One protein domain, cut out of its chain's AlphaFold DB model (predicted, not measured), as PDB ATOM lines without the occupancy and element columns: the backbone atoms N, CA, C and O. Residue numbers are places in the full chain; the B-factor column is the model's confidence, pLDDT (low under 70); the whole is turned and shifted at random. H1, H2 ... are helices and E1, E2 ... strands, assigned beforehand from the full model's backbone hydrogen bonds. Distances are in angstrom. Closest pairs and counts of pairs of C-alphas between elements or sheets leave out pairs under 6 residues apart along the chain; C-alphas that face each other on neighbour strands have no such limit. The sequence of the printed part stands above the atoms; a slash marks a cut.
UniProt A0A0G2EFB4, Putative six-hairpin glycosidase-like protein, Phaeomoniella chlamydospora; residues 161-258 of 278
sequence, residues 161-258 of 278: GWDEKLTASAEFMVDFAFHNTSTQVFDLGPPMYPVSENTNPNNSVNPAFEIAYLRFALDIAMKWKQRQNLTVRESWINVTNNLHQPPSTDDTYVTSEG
ATOM      1  N   GLY A 161     177.550 173.444  76.140       67.12
ATOM      2  CA  GLY A 161     177.256 172.914  74.795       67.12
ATOM      3  C   GLY A 161     175.860 172.292  74.562       67.12
ATOM      4  O   GLY A 161     175.613 171.759  73.476       67.12
ATOM      5  N   TRP A 162     174.950 172.316  75.546       75.19
ATOM      6  CA  TRP A 162     173.498 172.091  75.397       75.19
ATOM      7  C   TRP A 162     172.666 173.316  75.817       75.19
ATOM      8  O   TRP A 162     171.599 173.526  75.260       75.19
ATOM      9  N   ASP A 163     173.141 174.145  76.744       80.00
ATOM     10  CA  ASP A 163     172.551 175.405  77.189       80.00
ATOM     11  C   ASP A 163     172.645 176.461  76.089       80.00
ATOM     12  O   ASP A 163     171.657 177.131  75.820       80.00
ATOM     13  N   GLU A 164     173.773 176.533  75.384       85.38
ATOM     14  CA  GLU A 164     173.955 177.265  74.130       85.38
ATOM     15  C   GLU A 164     172.881 176.853  73.118       85.38
ATOM     16  O   GLU A 164     172.163 177.704  72.598       85.38
ATOM     17  N   LYS A 165     172.707 175.543  72.901       81.94
ATOM     18  CA  LYS A 165     171.752 174.992  71.926       81.94
ATOM     19  C   LYS A 165     170.304 175.268  72.324       81.94
ATOM     20  O   LYS A 165     169.547 175.785  71.516       81.94
ATOM     21  N   LEU A 166     169.934 174.996  73.576       82.69
ATOM     22  CA  LEU A 166     168.601 175.263  74.120       82.69
ATOM     23  C   LEU A 166     168.297 176.766  74.169       82.69
ATOM     24  O   LEU A 166     167.166 177.158  73.900       82.69
ATOM     25  N   THR A 167     169.292 177.612  74.450       89.69
ATOM     26  CA  THR A 167     169.156 179.075  74.375       89.69
ATOM     27  C   THR A 167     168.952 179.513  72.931       89.69
ATOM     28  O   THR A 167     168.008 180.243  72.671       89.69
ATOM     29  N   ALA A 168     169.766 179.046  71.983       93.06
ATOM     30  CA  ALA A 168     169.622 179.387  70.568       93.06
ATOM     31  C   ALA A 168     168.267 178.930  69.996       93.06
ATOM     32  O   ALA A 168     167.622 179.691  69.275       93.06
ATOM     33  N   SER A 169     167.792 177.733  70.363       92.06
ATOM     34  CA  SER A 169     166.453 177.254  70.002       92.06
ATOM     35  C   SER A 169     165.339 178.098  70.626       92.06
ATOM     36  O   SER A 169     164.400 178.458  69.924       92.06
ATOM     37  N   ALA A 170     165.439 178.449  71.913       95.00
ATOM     38  CA  ALA A 170     164.431 179.260  72.598       95.00
ATOM     39  C   ALA A 170     164.390 180.715  72.100       95.00
ATOM     40  O   ALA A 170     163.313 181.285  71.973       95.00
ATOM     41  N   GLU A 171     165.542 181.304  71.768       95.50
ATOM     42  CA  GLU A 171     165.628 182.623  71.132       95.50
ATOM     43  C   GLU A 171     164.990 182.598  69.740       95.50
ATOM     44  O   GLU A 171     164.128 183.423  69.466       95.50
ATOM     45  N   PHE A 172     165.317 181.602  68.904       95.62
ATOM     46  CA  PHE A 172     164.658 181.417  67.606       95.62
ATOM     47  C   PHE A 172     163.135 181.269  67.747       95.62
ATOM     48  O   PHE A 172     162.393 181.905  67.009       95.62
ATOM     49  N   MET A 173     162.656 180.478  68.711       94.75
ATOM     50  CA  MET A 173     161.221 180.306  68.976       94.75
ATOM     51  C   MET A 173     160.534 181.606  69.417       94.75
ATOM     52  O   MET A 173     159.376 181.826  69.077       94.75
ATOM     53  N   VAL A 174     161.234 182.469  70.154       96.38
ATOM     54  CA  VAL A 174     160.725 183.772  70.609       96.38
ATOM     55  C   VAL A 174     160.751 184.824  69.497       96.38
ATOM     56  O   VAL A 174     159.806 185.600  69.403       96.38
ATOM     57  N   ASP A 175     161.772 184.824  68.638       95.19
ATOM     58  CA  ASP A 175     161.864 185.721  67.475       95.19
ATOM     59  C   ASP A 175     160.931 185.289  66.321       95.19
ATOM     60  O   ASP A 175     160.501 186.126  65.525       95.19
ATOM     61  N   PHE A 176     160.603 183.996  66.225       94.50
ATOM     62  CA  PHE A 176     159.639 183.441  65.264       94.50
ATOM     63  C   PHE A 176     158.177 183.690  65.674       94.50
ATOM     64  O   PHE A 176     157.303 183.789  64.812       94.50
ATOM     65  N   ALA A 177     157.899 183.813  66.975       95.81
ATOM     66  CA  ALA A 177     156.564 184.084  67.495       95.81
ATOM     67  C   ALA A 177     156.193 185.572  67.325       95.81
ATOM     68  O   ALA A 177     156.793 186.467  67.923       95.81
ATOM     69  N   PHE A 178     155.173 185.858  66.517       95.12
ATOM     70  CA  PHE A 178     154.775 187.216  66.153       95.12
ATOM     71  C   PHE A 178     153.777 187.812  67.156       95.12
ATOM     72  O   PHE A 178     152.668 187.312  67.308       95.12
ATOM     73  N   HIS A 179     154.129 188.923  67.813       95.81
ATOM     74  CA  HIS A 179     153.211 189.602  68.734       95.81
ATOM     75  C   HIS A 179     152.081 190.338  67.994       95.81
ATOM     76  O   HIS A 179     152.276 191.430  67.442       95.81
ATOM     77  N   ASN A 180     150.876 189.782  68.052       94.50
ATOM     78  CA  ASN A 180     149.683 190.349  67.448       94.50
ATOM     79  C   ASN A 180     149.089 191.443  68.344       94.50
ATOM     80  O   ASN A 180     148.472 191.201  69.381       94.50
ATOM     81  N   THR A 181     149.243 192.693  67.914       92.56
ATOM     82  CA  THR A 181     148.795 193.871  68.670       92.56
ATOM     83  C   THR A 181     147.274 194.014  68.776       92.56
ATOM     84  O   THR A 181     146.817 194.818  69.590       92.56
ATOM     85  N   SER A 182     146.486 193.248  68.015       93.62
ATOM     86  CA  SER A 182     145.017 193.273  68.096       93.62
ATOM     87  C   SER A 182     144.477 192.302  69.146       93.62
ATOM     88  O   SER A 182     143.520 192.629  69.842       93.62
ATOM     89  N   THR A 183     145.100 191.129  69.281       92.88
ATOM     90  CA  THR A 183     144.700 190.066  70.221       92.88
ATOM     91  C   THR A 183     145.524 190.058  71.515       92.88
ATOM     92  O   THR A 183     145.081 189.481  72.504       92.88
ATOM     93  N   GLN A 184     146.684 190.732  71.532       94.44
ATOM     94  CA  GLN A 184     147.669 190.754  72.630       94.44
ATOM     95  C   GLN A 184     148.260 189.367  72.965       94.44
ATOM     96  O   GLN A 184     148.707 189.130  74.087       94.44
ATOM     97  N   VAL A 185     148.284 188.462  71.980       96.31
ATOM     98  CA  VAL A 185     148.964 187.158  72.050       96.31
ATOM     99  C   VAL A 185     150.041 187.037  70.969       96.31
ATOM    100  O   VAL A 185     150.165 187.889  70.088       96.31
ATOM    101  N   PHE A 186     150.858 185.995  71.070       97.69
ATOM    102  CA  PHE A 186     151.887 185.646  70.101       97.69
ATOM    103  C   PHE A 186     151.382 184.555  69.157       97.69
ATOM    104  O   PHE A 186     151.086 183.445  69.603       97.69
ATOM    105  N   ASP A 187     151.331 184.875  67.867       96.56
ATOM    106  CA  ASP A 187     150.931 183.968  66.794       96.56
ATOM    107  C   ASP A 187     152.154 183.280  66.169       96.56
ATOM    108  O   ASP A 187     153.246 183.853  66.099       96.56
ATOM    109  N   LEU A 188     151.972 182.065  65.654       95.50
ATOM    110  CA  LEU A 188     152.943 181.391  64.787       95.50
ATOM    111  C   LEU A 188     152.480 181.538  63.334       95.50
ATOM    112  O   LEU A 188     151.367 181.132  63.002       95.50
ATOM    113  N   GLY A 189     153.313 182.118  62.467       90.56
ATOM    114  CA  GLY A 189     152.922 182.506  61.106       90.56
ATOM    115  C   GLY A 189     153.829 181.976  59.987       90.56
ATOM    116  O   GLY A 189     154.883 181.397  60.254       90.56
ATOM    117  N   PRO A 190     153.432 182.174  58.718       88.50
ATOM    118  CA  PRO A 190     154.191 181.717  57.561       88.50
ATOM    119  C   PRO A 190     155.483 182.537  57.341       88.50
ATOM    120  O   PRO A 190     155.529 183.721  57.689       88.50
ATOM    121  N   PRO A 191     156.518 181.966  56.691       89.44
ATOM    122  CA  PRO A 191     156.525 180.650  56.055       89.44
ATOM    123  C   PRO A 191     156.806 179.507  57.042       89.44
ATOM    124  O   PRO A 191     157.844 179.489  57.700       89.44
ATOM    125  N   MET A 192     155.923 178.507  57.079       85.25
ATOM    126  CA  MET A 192     156.130 177.263  57.830       85.25
ATOM    127  C   MET A 192     155.495 176.076  57.106       85.25
ATOM    128  O   MET A 192     154.481 176.245  56.442       85.25
ATOM    129  N   TYR A 193     156.037 174.873  57.281       86.56
ATOM    130  CA  TYR A 193     155.319 173.632  56.980       86.56
ATOM    131  C   TYR A 193     154.902 173.011  58.319       86.56
ATOM    132  O   TYR A 193     155.791 172.593  59.062       86.56
ATOM    133  N   PRO A 194     153.601 172.983  58.664       86.44
ATOM    134  CA  PRO A 194     153.128 172.261  59.841       86.44
ATOM    135  C   PRO A 194     153.306 170.749  59.665       86.44
ATOM    136  O   PRO A 194     153.308 170.256  58.535       86.44
ATOM    137  N   VAL A 195     153.348 170.002  60.769       86.44
ATOM    138  CA  VAL A 195     153.498 168.530  60.825       86.44
ATOM    139  C   VAL A 195     152.406 167.736  60.081       86.44
ATOM    140  O   VAL A 195     152.469 166.510  59.998       86.44
ATOM    141  N   SER A 196     151.365 168.404  59.581       81.81
ATOM    142  CA  SER A 196     150.338 167.797  58.732       81.81
ATOM    143  C   SER A 196     150.698 167.768  57.247       81.81
ATOM    144  O   SER A 196     149.967 167.132  56.501       81.81
ATOM    145  N   GLU A 197     151.712 168.537  56.819       84.06
ATOM    146  CA  GLU A 197     152.239 168.752  55.449       84.06
ATOM    147  C   GLU A 197     151.224 169.148  54.339       84.06
ATOM    148  O   GLU A 197     151.607 169.607  53.263       84.06
ATOM    149  N   ASN A 198     149.925 169.091  54.629       85.00
ATOM    150  CA  ASN A 198     148.788 169.264  53.722       85.00
ATOM    151  C   ASN A 198     148.175 170.682  53.693       85.00
ATOM    152  O   ASN A 198     147.143 170.910  53.057       85.00
ATOM    153  N   THR A 199     148.799 171.651  54.368       82.94
ATOM    154  CA  THR A 199     148.382 173.066  54.374       82.94
ATOM    155  C   THR A 199     149.333 173.926  53.531       82.94
ATOM    156  O   THR A 199     150.485 173.565  53.308       82.94
ATOM    157  N   ASN A 200     148.865 175.068  53.006       85.81
ATOM    158  CA  ASN A 200     149.712 175.942  52.183       85.81
ATOM    159  C   ASN A 200     150.728 176.686  53.074       85.81
ATOM    160  O   ASN A 200     150.315 177.572  53.824       85.81
ATOM    161  N   PRO A 201     152.044 176.446  52.927       85.69
ATOM    162  CA  PRO A 201     153.062 176.926  53.862       85.69
ATOM    163  C   PRO A 201     153.246 178.450  53.890       85.69
ATOM    164  O   PRO A 201     153.897 178.981  54.787       85.69
ATOM    165  N   ASN A 202     152.684 179.171  52.912       88.56
ATOM    166  CA  ASN A 202     152.673 180.637  52.873       88.56
ATOM    167  C   ASN A 202     151.419 181.246  53.531       88.56
ATOM    168  O   ASN A 202     151.317 182.467  53.623       88.56
ATOM    169  N   ASN A 203     150.474 180.407  53.967       87.81
ATOM    170  CA  ASN A 203     149.187 180.799  54.541       87.81
ATOM    171  C   ASN A 203     148.926 180.181  55.928       87.81
ATOM    172  O   ASN A 203     148.077 180.707  56.639       87.81
ATOM    173  N   SER A 204     149.585 179.075  56.299       89.38
ATOM    174  CA  SER A 204     149.342 178.374  57.570       89.38
ATOM    175  C   SER A 204     149.692 179.243  58.782       89.38
ATOM    176  O   SER A 204     150.812 179.745  58.889       89.38
ATOM    177  N   VAL A 205     148.732 179.394  59.696       92.94
ATOM    178  CA  VAL A 205     148.829 180.204  60.921       92.94
ATOM    179  C   VAL A 205     148.361 179.380  62.121       92.94
ATOM    180  O   VAL A 205     147.460 178.543  62.002       92.94
ATOM    181  N   ASN A 206     149.004 179.597  63.268       94.75
ATOM    182  CA  ASN A 206     148.655 179.030  64.570       94.75
ATOM    183  C   ASN A 206     148.333 177.516  64.570       94.75
ATOM    184  O   ASN A 206     147.300 177.122  65.108       94.75
ATOM    185  N   PRO A 207     149.163 176.633  63.976       92.62
ATOM    186  CA  PRO A 207     148.865 175.207  63.975       92.62
ATOM    187  C   PRO A 207     149.072 174.551  65.347       92.62
ATOM    188  O   PRO A 207     149.991 174.880  66.103       92.62
ATOM    189  N   ALA A 208     148.159 173.636  65.689       91.12
ATOM    190  CA  ALA A 208     147.967 173.149  67.057       91.12
ATOM    191  C   ALA A 208     149.191 172.414  67.628       91.12
ATOM    192  O   ALA A 208     149.545 172.598  68.797       91.12
ATOM    193  N   PHE A 209     149.856 171.604  66.800       89.56
ATOM    194  CA  PHE A 209     151.023 170.817  67.194       89.56
ATOM    195  C   PHE A 209     152.240 171.710  67.461       89.56
ATOM    196  O   PHE A 209     152.879 171.586  68.503       89.56
ATOM    197  N   GLU A 210     152.533 172.655  66.568       92.75
ATOM    198  CA  GLU A 210     153.666 173.574  66.687       92.75
ATOM    199  C   GLU A 210     153.485 174.535  67.868       92.75
ATOM    200  O   GLU A 210     154.452 174.787  68.586       92.75
ATOM    201  N   ILE A 211     152.259 175.004  68.139       93.88
ATOM    202  CA  ILE A 211     151.932 175.761  69.361       93.88
ATOM    203  C   ILE A 211     152.278 174.937  70.610       93.88
ATOM    204  O   ILE A 211     152.973 175.424  71.508       93.88
ATOM    205  N   ALA A 212     151.835 173.676  70.670       90.88
ATOM    206  CA  ALA A 212     152.106 172.794  71.803       90.88
ATOM    207  C   ALA A 212     153.609 172.493  71.962       90.88
ATOM    208  O   ALA A 212     154.142 172.574  73.074       90.88
ATOM    209  N   TYR A 213     154.314 172.209  70.864       90.19
ATOM    210  CA  TYR A 213     155.744 171.889  70.866       90.19
ATOM    211  C   TYR A 213     156.630 173.100  71.170       90.19
ATOM    212  O   TYR A 213     157.608 172.956  71.905       90.19
ATOM    213  N   LEU A 214     156.285 174.294  70.685       94.12
ATOM    214  CA  LEU A 214     156.997 175.533  71.011       94.12
ATOM    215  C   LEU A 214     156.799 175.900  72.488       94.12
ATOM    216  O   LEU A 214     157.773 176.191  73.183       94.12
ATOM    217  N   ARG A 215     155.568 175.783  73.008       92.12
ATOM    218  CA  ARG A 215     155.276 175.944  74.442       92.12
ATOM    219  C   ARG A 215     156.078 174.958  75.300       92.12
ATOM    220  O   ARG A 215     156.659 175.361  76.306       92.12
ATOM    221  N   PHE A 216     156.129 173.685  74.903       90.31
ATOM    222  CA  PHE A 216     156.908 172.645  75.580       90.31
ATOM    223  C   PHE A 216     158.416 172.932  75.540       90.31
ATOM    224  O   PHE A 216     159.080 172.879  76.573       90.31
ATOM    225  N   ALA A 217     158.968 173.277  74.375       88.69
ATOM    226  CA  ALA A 217     160.394 173.544  74.219       88.69
ATOM    227  C   ALA A 217     160.845 174.782  75.013       88.69
ATOM    228  O   ALA A 217     161.886 174.732  75.675       88.69
ATOM    229  N   LEU A 218     160.040 175.853  75.030       92.88
ATOM    230  CA  LEU A 218     160.290 177.014  75.886       92.88
ATOM    231  C   LEU A 218     160.195 176.649  77.375       92.88
ATOM    232  O   LEU A 218     161.086 177.015  78.132       92.88
ATOM    233  N   ASP A 219     159.196 175.877  77.809       89.81
ATOM    234  CA  ASP A 219     159.101 175.389  79.195       89.81
ATOM    235  C   ASP A 219     160.324 174.544  79.612       89.81
ATOM    236  O   ASP A 219     160.878 174.749  80.696       89.81
ATOM    237  N   ILE A 220     160.819 173.664  78.735       86.56
ATOM    238  CA  ILE A 220     162.067 172.917  78.951       86.56
ATOM    239  C   ILE A 220     163.272 173.865  79.058       86.56
ATOM    240  O   ILE A 220     164.061 173.719  79.994       86.56
ATOM    241  N   ALA A 221     163.404 174.860  78.176       88.62
ATOM    242  CA  ALA A 221     164.492 175.840  78.219       88.62
ATOM    243  C   ALA A 221     164.432 176.740  79.473       88.62
ATOM    244  O   ALA A 221     165.456 176.997  80.110       88.62
ATOM    245  N   MET A 222     163.237 177.161  79.899       90.38
ATOM    246  CA  MET A 222     163.030 177.913  81.141       90.38
ATOM    247  C   MET A 222     163.399 177.069  82.367       90.38
ATOM    248  O   MET A 222     164.178 177.519  83.210       90.38
ATOM    249  N   LYS A 223     162.925 175.819  82.442       79.94
ATOM    250  CA  LYS A 223     163.289 174.865  83.508       79.94
ATOM    251  C   LYS A 223     164.781 174.541  83.510       79.94
ATOM    252  O   LYS A 223     165.354 174.319  84.574       79.94
ATOM    253  N   TRP A 224     165.429 174.530  82.349       81.06
ATOM    254  CA  TRP A 224     166.870 174.336  82.206       81.06
ATOM    255  C   TRP A 224     167.677 175.515  82.768       81.06
ATOM    256  O   TRP A 224     168.623 175.295  83.527       81.06
ATOM    257  N   LYS A 225     167.273 176.764  82.498       81.50
ATOM    258  CA  LYS A 225     167.864 177.951  83.145       81.50
ATOM    259  C   LYS A 225     167.636 177.941  84.659       81.50
ATOM    260  O   LYS A 225     168.597 178.051  85.414       81.50
ATOM    261  N   GLN A 226     166.404 177.689  85.108       81.19
ATOM    262  CA  GLN A 226     166.053 177.606  86.535       81.19
ATOM    263  C   GLN A 226     166.875 176.547  87.290       81.19
ATOM    264  O   GLN A 226     167.352 176.814  88.387       81.19
ATOM    265  N   ARG A 227     167.100 175.365  86.696       75.12
ATOM    266  CA  ARG A 227     167.921 174.286  87.286       75.12
ATOM    267  C   ARG A 227     169.413 174.623  87.398       75.12
ATOM    268  O   ARG A 227     170.103 173.962  88.161       75.12
ATOM    269  N   GLN A 228     169.884 175.636  86.673       77.19
ATOM    270  CA  GLN A 228     171.231 176.210  86.783       77.19
ATOM    271  C   GLN A 228     171.242 177.512  87.616       77.19
ATOM    272  O   GLN A 228     172.254 178.202  87.664       77.19
ATOM    273  N   ASN A 229     170.119 177.882  88.250       79.25
ATOM    274  CA  ASN A 229     169.892 179.169  88.925       79.25
ATOM    275  C   ASN A 229     170.069 180.414  88.024       79.25
ATOM    276  O   ASN A 229     170.272 181.523  88.518       79.25
ATOM    277  N   LEU A 230     169.960 180.253  86.702       83.88
ATOM    278  CA  LEU A 230     170.062 181.340  85.730       83.88
ATOM    279  C   LEU A 230     168.717 182.054  85.545       83.88
ATOM    280  O   LEU A 230     167.661 181.421  85.454       83.88
ATOM    281  N   THR A 231     168.766 183.381  85.409       90.06
ATOM    282  CA  THR A 231     167.595 184.215  85.114       90.06
ATOM    283  C   THR A 231     166.960 183.815  83.783       90.06
ATOM    284  O   THR A 231     167.567 183.952  82.719       90.06
ATOM    285  N   VAL A 232     165.709 183.362  83.836       93.56
ATOM    286  CA  VAL A 232     164.869 183.196  82.646       93.56
ATOM    287  C   VAL A 232     164.549 184.574  82.069       93.56
ATOM    288  O   VAL A 232     164.202 185.493  82.811       93.56
ATOM    289  N   ARG A 233     164.641 184.732  80.746       94.69
ATOM    290  CA  ARG A 233     164.319 186.002  80.088       94.69
ATOM    291  C   ARG A 233     162.822 186.299  80.162       94.69
ATOM    292  O   ARG A 233     162.000 185.432  79.875       94.69
ATOM    293  N   GLU A 234     162.475 187.553  80.440       96.69
ATOM    294  CA  GLU A 234     161.079 188.012  80.441       96.69
ATOM    295  C   GLU A 234     160.391 187.786  79.088       96.69
ATOM    296  O   GLU A 234     159.207 187.475  79.066       96.69
ATOM    297  N   SER A 235     161.122 187.845  77.967       95.94
ATOM    298  CA  SER A 235     160.587 187.516  76.640       95.94
ATOM    299  C   SER A 235     160.145 186.054  76.519       95.94
ATOM    300  O   SER A 235     159.066 185.799  75.995       95.94
ATOM    301  N   TRP A 236     160.913 185.099  77.059       96.88
ATOM    302  CA  TRP A 236     160.555 183.673  77.046       96.88
ATOM    303  C   TRP A 236     159.293 183.424  77.883       96.88
ATOM    304  O   TRP A 236     158.394 182.703  77.456       96.88
ATOM    305  N   ILE A 237     159.199 184.072  79.050       96.19
ATOM    306  CA  ILE A 237     158.022 184.014  79.929       96.19
ATOM    307  C   ILE A 237     156.808 184.649  79.237       96.19
ATOM    308  O   ILE A 237     155.723 184.077  79.261       96.19
ATOM    309  N   ASN A 238     156.989 185.808  78.598       96.62
ATOM    310  CA  ASN A 238     155.929 186.542  77.912       96.62
ATOM    311  C   ASN A 238     155.365 185.751  76.723       96.62
ATOM    312  O   ASN A 238     154.152 185.573  76.646       96.62
ATOM    313  N   VAL A 239     156.230 185.211  75.855       96.69
ATOM    314  CA  VAL A 239     155.813 184.344  74.741       96.69
ATOM    315  C   VAL A 239     155.149 183.075  75.268       96.69
ATOM    316  O   VAL A 239     154.063 182.743  74.820       96.69
ATOM    317  N   THR A 240     155.721 182.386  76.263       94.12
ATOM    318  CA  THR A 240     155.122 181.132  76.765       94.12
ATOM    319  C   THR A 240     153.770 181.359  77.450       94.12
ATOM    320  O   THR A 240     152.867 180.531  77.325       94.12
ATOM    321  N   ASN A 241     153.593 182.464  78.177       94.19
ATOM    322  CA  ASN A 241     152.333 182.756  78.865       94.19
ATOM    323  C   ASN A 241     151.252 183.289  77.920       94.19
ATOM    324  O   ASN A 241     150.086 182.960  78.119       94.19
ATOM    325  N   ASN A 242     151.635 184.061  76.900       96.25
ATOM    326  CA  ASN A 242     150.719 184.725  75.973       96.25
ATOM    327  C   ASN A 242     150.787 184.140  74.549       96.25
ATOM    328  O   ASN A 242     150.489 184.843  73.591       96.25
ATOM    329  N   LEU A 243     151.192 182.876  74.382       96.06
ATOM    330  CA  LEU A 243     151.116 182.174  73.096       96.06
ATOM    331  C   LEU A 243     149.647 181.959  72.706       96.06
ATOM    332  O   LEU A 243     148.814 181.672  73.578       96.06
ATOM    333  N   HIS A 244     149.337 182.049  71.411       95.25
ATOM    334  CA  HIS A 244     148.019 181.687  70.896       95.25
ATOM    335  C   HIS A 244     147.629 180.275  71.364       95.25
ATOM    336  O   HIS A 244     148.476 179.388  71.496       95.25
ATOM    337  N   GLN A 245     146.348 180.062  71.669       93.06
ATOM    338  CA  GLN A 245     145.872 178.732  72.054       93.06
ATOM    339  C   GLN A 245     145.783 177.825  70.814       93.06
ATOM    340  O   GLN A 245     145.523 178.337  69.721       93.06
ATOM    341  N   PRO A 246     145.971 176.499  70.942       92.50
ATOM    342  CA  PRO A 246     145.738 175.585  69.829       92.50
ATOM    343  C   PRO A 246     144.301 175.764  69.297       92.50
ATOM    344  O   PRO A 246     143.363 175.729  70.100       92.50
ATOM    345  N   PRO A 247     144.102 176.006  67.989       91.38
ATOM    346  CA  PRO A 247     142.787 176.310  67.437       91.38
ATOM    347  C   PRO A 247     141.868 175.091  67.530       91.38
ATOM    348  O   PRO A 247     142.302 173.949  67.364       91.38
ATOM    349  N   SER A 248     140.583 175.329  67.782       89.12
ATOM    350  CA  SER A 248     139.594 174.268  67.968       89.12
ATOM    351  C   SER A 248     138.233 174.607  67.363       89.12
ATOM    352  O   SER A 248     137.901 175.762  67.091       89.12
ATOM    353  N   THR A 249     137.446 173.571  67.093       85.81
ATOM    354  CA  THR A 249     136.081 173.626  66.557       85.81
ATOM    355  C   THR A 249     135.322 172.417  67.102       85.81
ATOM    356  O   THR A 249     135.890 171.330  67.170       85.81
ATOM    357  N   ASP A 250     134.073 172.602  67.538       84.81
ATOM    358  CA  ASP A 250     133.212 171.544  68.099       84.81
ATOM    359  C   ASP A 250     133.929 170.624  69.117       84.81
ATOM    360  O   ASP A 250     133.940 169.402  68.990       84.81
ATOM    361  N   ASP A 251     134.577 171.242  70.116       83.44
ATOM    362  CA  ASP A 251     135.371 170.601  71.183       83.44
ATOM    363  C   ASP A 251     136.564 169.729  70.710       83.44
ATOM    364  O   ASP A 251     137.076 168.899  71.462       83.44
ATOM    365  N   THR A 252     137.068 169.949  69.488       81.81
ATOM    366  CA  THR A 252     138.227 169.235  68.912       81.81
ATOM    367  C   THR A 252     139.280 170.191  68.339       81.81
ATOM    368  O   THR A 252     138.934 171.248  67.815       81.81
ATOM    369  N   TYR A 253     140.571 169.848  68.419       86.62
ATOM    370  CA  TYR A 253     141.651 170.676  67.858       86.62
ATOM    371  C   TYR A 253     141.750 170.543  66.335       86.62
ATOM    372  O   TYR A 253     141.816 169.431  65.818       86.62
ATOM    373  N   VAL A 254     141.814 171.665  65.617       87.88
ATOM    374  CA  VAL A 254     142.027 171.682  64.159       87.88
ATOM    375  C   VAL A 254     143.496 171.934  63.826       87.88
ATOM    376  O   VAL A 254     144.231 172.551  64.594       87.88
ATOM    377  N   THR A 255     143.934 171.477  62.654       87.31
ATOM    378  CA  THR A 255     145.347 171.508  62.249       87.31
ATOM    379  C   THR A 255     145.977 172.900  62.260       87.31
ATOM    380  O   THR A 255     147.126 173.037  62.662       87.31
ATOM    381  N   SER A 256     145.253 173.922  61.797       88.62
ATOM    382  CA  SER A 256     145.710 175.308  61.631       88.62
ATOM    383  C   SER A 256     144.506 176.244  61.721       88.62
ATOM    384  O   SER A 256     143.380 175.843  61.412       88.62
ATOM    385  N   GLU A 257     144.725 177.479  62.165       89.31
ATOM    386  CA  GLU A 257     143.672 178.489  62.251       89.31
ATOM    387  C   GLU A 257     143.111 178.828  60.857       89.31
ATOM    388  O   GLU A 257     143.842 178.885  59.868       89.31
ATOM    389  N   GLY A 258     141.794 179.039  60.769       86.44
ATOM    390  CA  GLY A 258     141.113 179.364  59.511       86.44
ATOM    391  C   GLY A 258     140.839 178.176  58.579       86.44
ATOM    392  O   GLY A 258     140.373 178.392  57.461       86.44
TER     393      GLY A 258
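AT A GLANCE: This is residues 161 to 258 of the 278 residues of the protein "Putative six-hairpin glycosidase-like protein" of Phaeomoniella chlamydospora (UniProt A0A0G2EFB4). Three helices cross one another, each touching the other two: the long helix H2 has H1 and the short H3 slanting across it, and the last residue of H1 is followed directly by a small two-stranded hairpin, E1 and E2, near H3 and the first part of H2. Two long stretches without a named element, residues 189 to 207 and 242 to 258, gather toward the end where H2 begins, and the whole is elongated, with C-alpha spans of 42 by 26 by 24 A. The printed part has 98 residues, with three named helices and two named strands in the order H1, E1, E2, H2, H3; the sheet order is E1 - E2, antiparallel, and the class is mostly helix. It is compact, with a radius of gyration of the C-alphas of 14.1 A.

HOW THE PARTS SIT: Start at Gly 161, where H1, residues 161 to 176, begins. A tight link with no residue between leads into E1, residues 177 to 180, which forms an antiparallel hairpin with E2, residues 185 to 188, their directions at 134 degrees. Look there for N 178 and O 187, 2.8 A apart, and N 180 and O 185, 2.9 A apart, both within hydrogen-bond range. Next comes H2, residues 208 to 227, which touches H1 at a steep tilt of 43 degrees, opposite ways; their closest C-alphas, of Ala 170 and Leu 218, are 5.7 A apart. H2 and E1 are apart. H3, residues 234 to 241, forms a helical hairpin with H2, which touches it with residues 215 to 222 alone, at a steep tilt of 43 degrees; the closest C-alphas are those of Arg 215 and Thr 240, 5.7 A. H1 touches H3 with residues 170 to 174 alone, the same way, at a steep tilt of 68 degrees, only just short of about perpendicular; the closest C-alphas, of Val 174 and Trp 236, are 6.4 A apart. The closest C-alphas of E2 and H3, of Phe 186 and Val 239, are 6.2 A apart. Every O i to N i+4 pair is within hydrogen-bond range in H2 and H3, and 11 of 12 are in H1.

IN THESE COORDINATES: Find C-alpha 161 at (177.256, 172.914, 74.795); from there H1 runs 22.6 A to C-alpha 176. E1 spans 9.3 A from C-alpha 177 to C-alpha 180, and E2 spans 10.1 A from C-alpha 185 to C-alpha 188. H2 begins at C-alpha 208, (147.967, 173.149, 67.057), and runs 28.4 A to C-alpha 227. H3 measures 10.3 A and ends at C-alpha 241, (152.333, 182.756, 78.865).

THE WHOLE: The two C-alphas farthest apart, of Gly 161 and Asp 250, are 44.6 A apart. The link from E2 to H2 is long, with 19 residues. Residues 248 to 249 pair with residues 252 to 253, antiparallel. The printed part has no cut; its mean pLDDT is 89.6, and residue 161 alone is under 70.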